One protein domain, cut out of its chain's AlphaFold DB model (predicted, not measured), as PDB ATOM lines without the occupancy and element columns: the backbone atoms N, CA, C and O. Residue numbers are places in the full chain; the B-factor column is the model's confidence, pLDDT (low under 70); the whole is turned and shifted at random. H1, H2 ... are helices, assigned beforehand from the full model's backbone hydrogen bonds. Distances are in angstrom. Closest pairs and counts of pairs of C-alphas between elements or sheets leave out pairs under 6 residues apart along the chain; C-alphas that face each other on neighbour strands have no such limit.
ATOM      1  N   GLY A 157     176.656 192.611 183.809       58.03
ATOM      2  CA  GLY A 157     177.665 192.676 184.873       58.03
ATOM      3  C   GLY A 157     178.538 193.944 184.792       58.03
ATOM      4  O   GLY A 157     178.224 194.903 184.088       58.03
ATOM      5  N   ARG A 158     179.667 193.979 185.517       62.28
ATOM      6  CA  ARG A 158     180.622 195.109 185.440       62.28
ATOM      7  C   ARG A 158     181.234 195.272 184.042       62.28
ATOM      8  O   ARG A 158     181.485 196.399 183.633       62.28
ATOM      9  N   GLY A 159     181.442 194.164 183.327       68.06
ATOM     10  CA  GLY A 159     182.076 194.151 182.007       68.06
ATOM     11  C   GLY A 159     181.265 194.899 180.957       68.06
ATOM     12  O   GLY A 159     181.805 195.778 180.294       68.06
ATOM     13  N   GLY A 160     179.961 194.626 180.843       72.19
ATOM     14  CA  GLY A 160     179.169 195.258 179.787       72.19
ATOM     15  C   GLY A 160     178.862 196.730 180.052       72.19
ATOM     16  O   GLY A 160     178.590 197.459 179.108       72.19
ATOM     17  N   ARG A 161     179.012 197.209 181.299       67.50
ATOM     18  CA  ARG A 161     179.009 198.652 181.596       67.50
ATOM     19  C   ARG A 161     180.221 199.367 181.013       67.50
ATOM     20  O   ARG A 161     180.057 200.383 180.353       67.50
ATOM     21  N   VAL A 162     181.425 198.838 181.251       73.25
ATOM     22  CA  VAL A 162     182.658 199.428 180.702       73.25
ATOM     23  C   VAL A 162     182.645 199.358 179.181       73.25
ATOM     24  O   VAL A 162     182.978 200.340 178.524       73.25
ATOM     25  N   ALA A 163     182.195 198.225 178.634       79.25
ATOM     26  CA  ALA A 163     182.083 198.067 177.196       79.25
ATOM     27  C   ALA A 163     181.100 199.083 176.591       79.25
ATOM     28  O   ALA A 163     181.461 199.764 175.635       79.25
ATOM     29  N   GLY A 164     179.921 199.255 177.201       76.62
ATOM     30  CA  GLY A 164     178.920 200.244 176.794       76.62
ATOM     31  C   GLY A 164     179.415 201.690 176.866       76.62
ATOM     32  O   GLY A 164     179.319 202.400 175.876       76.62
ATOM     33  N   TRP A 165     180.032 202.116 177.976       77.69
ATOM     34  CA  TRP A 165     180.598 203.472 178.083       77.69
ATOM     35  C   TRP A 165     181.650 203.757 177.017       77.69
ATOM     36  O   TRP A 165     181.687 204.847 176.451       77.69
ATOM     37  N   PHE A 166     182.515 202.782 176.735       82.62
ATOM     38  CA  PHE A 166     183.517 202.957 175.696       82.62
ATOM     39  C   PHE A 166     182.890 202.925 174.297       82.62
ATOM     40  O   PHE A 166     183.328 203.671 173.428       82.62
ATOM     41  N   GLN A 167     181.821 202.149 174.093       85.38
ATOM     42  CA  GLN A 167     181.045 202.177 172.853       85.38
ATOM     43  C   GLN A 167     180.384 203.541 172.624       85.38
ATOM     44  O   GLN A 167     180.409 204.044 171.503       85.38
ATOM     45  N   ASP A 168     179.827 204.155 173.666       79.19
ATOM     46  CA  ASP A 168     179.253 205.499 173.586       79.19
ATOM     47  C   ASP A 168     180.337 206.529 173.243       79.19
ATOM     48  O   ASP A 168     180.156 207.333 172.331       79.19
ATOM     49  N   TYR A 169     181.516 206.428 173.861       75.94
ATOM     50  CA  TYR A 169     182.660 207.265 173.501       75.94
ATOM     51  C   TYR A 169     183.111 207.058 172.044       75.94
ATOM     52  O   TYR A 169     183.372 208.027 171.335       75.94
ATOM     53  N   ILE A 170     183.163 205.815 171.547       85.94
ATOM     54  CA  ILE A 170     183.480 205.514 170.138       85.94
ATOM     55  C   ILE A 170     182.494 206.213 169.191       85.94
ATOM     56  O   ILE A 170     182.921 206.793 168.186       85.94
ATOM     57  N   LYS A 171     181.196 206.193 169.520       83.38
ATOM     58  CA  LYS A 171     180.152 206.891 168.754       83.38
ATOM     59  C   LYS A 171     180.349 208.403 168.787       83.38
ATOM     60  O   LYS A 171     180.305 209.038 167.738       83.38
ATOM     61  N   GLU A 172     180.640 208.979 169.952       80.44
ATOM     62  CA  GLU A 172     180.947 210.411 170.085       80.44
ATOM     63  C   GLU A 172     182.162 210.835 169.247       80.44
ATOM     64  O   GLU A 172     182.199 211.949 168.730       80.44
ATOM     65  N   GLN A 173     183.147 209.948 169.072       90.00
ATOM     66  CA  GLN A 173     184.303 210.191 168.204       90.00
ATOM     67  C   GLN A 173     184.016 209.940 166.711       90.00
ATOM     68  O   GLN A 173     184.910 210.144 165.888       90.00
ATOM     69  N   GLY A 174     182.815 209.479 166.349       90.00
ATOM     70  CA  GLY A 174     182.449 209.126 164.975       90.00
ATOM     71  C   GLY A 174     183.209 207.916 164.423       90.00
ATOM     72  O   GLY A 174     183.435 207.839 163.219       90.00
ATOM     73  N   LYS A 175     183.648 206.990 165.289       92.06
ATOM     74  CA  LYS A 175     184.512 205.845 164.932       92.06
ATOM     75  C   LYS A 175     183.805 204.491 164.947       92.06
ATOM     76  O   LYS A 175     184.453 203.450 164.963       92.06
ATOM     77  N   GLU A 176     182.480 204.489 164.935       85.81
ATOM     78  CA  GLU A 176     181.665 203.270 165.002       85.81
ATOM     79  C   GLU A 176     181.864 202.310 163.815       85.81
ATOM     80  O   GLU A 176     181.594 201.122 163.947       85.81
ATOM     81  N   ALA A 177     182.379 202.797 162.678       88.88
ATOM     82  CA  ALA A 177     182.745 201.956 161.535       88.88
ATOM     83  C   ALA A 177     184.089 201.221 161.716       88.88
ATOM     84  O   ALA A 177     184.327 200.216 161.050       88.88
ATOM     85  N   ASP A 178     184.952 201.714 162.610       91.62
ATOM     86  CA  ASP A 178     186.328 201.233 162.782       91.62
ATOM     87  C   ASP A 178     186.523 200.448 164.085       91.62
ATOM     88  O   ASP A 178     187.494 199.702 164.224       91.62
ATOM     89  N   MET A 179     185.650 200.659 165.074       89.94
ATOM     90  CA  MET A 179     185.843 200.147 166.424       89.94
ATOM     91  C   MET A 179     184.527 199.742 167.085       89.94
ATOM     92  O   MET A 179     183.529 200.461 167.035       89.94
ATOM     93  N   GLU A 180     184.573 198.611 167.783       88.62
ATOM     94  CA  GLU A 180     183.497 198.120 168.634       88.62
ATOM     95  C   GLU A 180     184.066 197.707 169.994       88.62
ATOM     96  O   GLU A 180     185.205 197.250 170.114       88.62
ATOM     97  N   SER A 181     183.260 197.893 171.027       86.94
ATOM     98  CA  SER A 181     183.542 197.558 172.406       86.94
ATOM     99  C   SER A 181     182.524 196.525 172.882       86.94
ATOM    100  O   SER A 181     181.357 196.834 173.125       86.94
ATOM    101  N   SER A 182     182.976 195.280 173.019       83.31
ATOM    102  CA  SER A 182     182.118 194.124 173.303       83.31
ATOM    103  C   SER A 182     182.575 193.390 174.570       83.31
ATOM    104  O   SER A 182     183.672 193.599 175.091       83.31
ATOM    105  N   THR A 183     181.734 192.491 175.082       82.00
ATOM    106  CA  THR A 183     182.074 191.610 176.211       82.00
ATOM    107  C   THR A 183     182.016 190.145 175.830       82.00
ATOM    108  O   THR A 183     181.195 189.753 175.006       82.00
ATOM    109  N   LEU A 184     182.797 189.316 176.523       80.12
ATOM    110  CA  LEU A 184     182.681 187.864 176.425       80.12
ATOM    111  C   LEU A 184     181.341 187.383 176.993       80.12
ATOM    112  O   LEU A 184     181.017 187.638 178.158       80.12
ATOM    113  N   THR A 185     180.581 186.646 176.186       74.50
ATOM    114  CA  THR A 185     179.345 185.982 176.612       74.50
ATOM    115  C   THR A 185     179.632 185.033 177.778       74.50
ATOM    116  O   THR A 185     180.527 184.199 177.702       74.50
ATOM    117  N   GLY A 186     178.899 185.177 178.887       74.31
ATOM    118  CA  GLY A 186     179.135 184.407 180.119       74.31
ATOM    119  C   GLY A 186     180.345 184.866 180.950       74.31
ATOM    120  O   GLY A 186     180.557 184.362 182.056       74.31
ATOM    121  N   GLY A 187     181.113 185.849 180.466       82.12
ATOM    122  CA  GLY A 187     182.317 186.365 181.115       82.12
ATOM    123  C   GLY A 187     183.395 185.298 181.327       82.12
ATOM    124  O   GLY A 187     183.340 184.204 180.771       82.12
ATOM    125  N   ILE A 188     184.368 185.595 182.191       83.81
ATOM    126  CA  ILE A 188     185.466 184.662 182.491       83.81
ATOM    127  C   ILE A 188     184.973 183.339 183.109       83.81
ATOM    128  O   ILE A 188     185.565 182.292 182.887       83.81
ATOM    129  N   LYS A 189     183.837 183.354 183.820       82.62
ATOM    130  CA  LYS A 189     183.213 182.132 184.354       82.62
ATOM    131  C   LYS A 189     182.657 181.239 183.248       82.62
ATOM    132  O   LYS A 189     182.869 180.034 183.287       82.62
ATOM    133  N   GLY A 190     181.971 181.823 182.263       83.25
ATOM    134  CA  GLY A 190     181.512 181.097 181.078       83.25
ATOM    135  C   GLY A 190     182.678 180.553 180.255       83.25
ATOM    136  O   GLY A 190     182.610 179.425 179.789       83.25
ATOM    137  N   TRP A 191     183.765 181.321 180.157       87.00
ATOM    138  CA  TRP A 191     184.999 180.911 179.484       87.00
ATOM    139  C   TRP A 191     185.638 179.681 180.141       87.00
ATOM    140  O   TRP A 191     185.896 178.692 179.469       87.00
ATOM    141  N   VAL A 192     185.816 179.695 181.465       86.62
ATOM    142  CA  VAL A 192     186.337 178.537 182.214       86.62
ATOM    143  C   VAL A 192     185.395 177.331 182.105       86.62
ATOM    144  O   VAL A 192     185.850 176.205 181.923       86.62
ATOM    145  N   ALA A 193     184.078 177.553 182.140       85.06
ATOM    146  CA  ALA A 193     183.082 176.492 181.987       85.06
ATOM    147  C   ALA A 193     183.023 175.883 180.571       85.06
ATOM    148  O   ALA A 193     182.468 174.798 180.406       85.06
ATOM    149  N   ALA A 194     183.578 176.554 179.555       86.62
ATOM    150  CA  ALA A 194     183.575 176.080 178.171       86.62
ATOM    151  C   ALA A 194     184.594 174.954 177.902       86.62
ATOM    152  O   ALA A 194     184.527 174.320 176.849       86.62
ATOM    153  N   GLY A 195     185.490 174.661 178.853       87.44
ATOM    154  CA  GLY A 195     186.351 173.476 178.838       87.44
ATOM    155  C   GLY A 195     187.850 173.773 178.781       87.44
ATOM    156  O   GLY A 195     188.286 174.923 178.778       87.44
ATOM    157  N   GLU A 196     188.651 172.705 178.740       87.88
ATOM    158  CA  GLU A 196     190.115 172.764 178.894       87.88
ATOM    159  C   GLU A 196     190.813 173.626 177.834       87.88
ATOM    160  O   GLU A 196     191.771 174.322 178.158       87.88
ATOM    161  N   GLU A 197     190.311 173.644 176.595       92.38
ATOM    162  CA  GLU A 197     190.858 174.479 175.516       92.38
ATOM    163  C   GLU A 197     190.799 175.976 175.858       92.38
ATOM    164  O   GLU A 197     191.742 176.718 175.599       92.38
ATOM    165  N   TYR A 198     189.718 176.413 176.506       87.56
ATOM    166  CA  TYR A 198     189.528 177.801 176.919       87.56
ATOM    167  C   TYR A 198     190.325 178.129 178.182       87.56
ATOM    168  O   TYR A 198     190.893 179.216 178.289       87.56
ATOM    169  N   VAL A 199     190.405 177.184 179.122       88.12
ATOM    170  CA  VAL A 199     191.209 177.306 180.347       88.12
ATOM    171  C   VAL A 199     192.704 177.400 180.031       88.12
ATOM    172  O   VAL A 199     193.406 178.172 180.677       88.12
ATOM    173  N   ALA A 200     193.188 176.692 179.007       90.12
ATOM    174  CA  ALA A 200     194.583 176.754 178.569       90.12
ATOM    175  C   ALA A 200     195.019 178.154 178.090       90.12
ATOM    176  O   ALA A 200     196.214 178.432 178.033       90.12
ATOM    177  N   LEU A 201     194.063 179.033 177.766       88.25
ATOM    178  CA  LEU A 201     194.301 180.428 177.382       88.25
ATOM    179  C   LEU A 201     194.252 181.404 178.574       88.25
ATOM    180  O   LEU A 201     194.383 182.611 178.380       88.25
ATOM    181  N   VAL A 202     194.020 180.912 179.795       85.69
ATOM    182  CA  VAL A 202     193.961 181.732 181.011       85.69
ATOM    183  C   VAL A 202     195.308 181.671 181.726       85.69
ATOM    184  O   VAL A 202     195.605 180.730 182.465       85.69
TER     185      VAL A 202
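What this domain is: This is residues 157 to 202 of the 212 residues of the protein "Rhodanese domain-containing protein" of Pseudogymnoascus sp. VKM F-4517 (FW-2822) (UniProt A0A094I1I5). One long helix, H1, makes one side of an elongated, open shape; at its last residue the chain turns and folds back in a long stretch without a named element, residues 173 to 186, to a small head of two short helices, H2 and H3, near the other end of H1. H2 and H3 meet at a corner. The printed part has 46 residues, with three named helices in the order H1, H2, H3 and no named strand; the class is all helix. It is only just loose, close to extended, with a radius of gyration of the C-alphas of 13.7 A and spans of 40 by 21 by 13 A.

How they stand to each other: H1, residues 157 to 172, and H2, residues 187 to 193, are close but not clearly touching; their closest C-alphas, those of Gly 159 and Gly 187, are 7.8 A apart. They run opposite ways at a steep tilt of 46 degrees. H2 and H3, residues 196 to 199, touch only at the corner by their link, and their closest C-alphas, those of Val 192 and Val 199, are 5.4 A apart. H1 and H3 are apart. In H2 every O i to N i+4 pair is within hydrogen-bond range, in H1 11 of 12 are, and H3 is too short for such a pair.

Where its parts are: H1 begins at C-alpha 157, at (177.665, 192.676, 184.873), and measures 23.3 A from first to last C-alpha. H2 begins at C-alpha 187, at (182.317, 186.365, 181.115), and measures 9.9 A. H3 measures 4.9 A and ends at C-alpha 199, at (191.209, 177.306, 180.347).

The domain as a whole: The two C-alphas farthest apart, those of Glu 172 and Glu 196, are 39.7 A apart. The link from H1 to H2 is long, with 14 residues, and that from H2 to H3 is tight, with 2. The printed part has no cut. Its mean pLDDT is 82.4, and residues 157 to 159 and residue 161 are under 70.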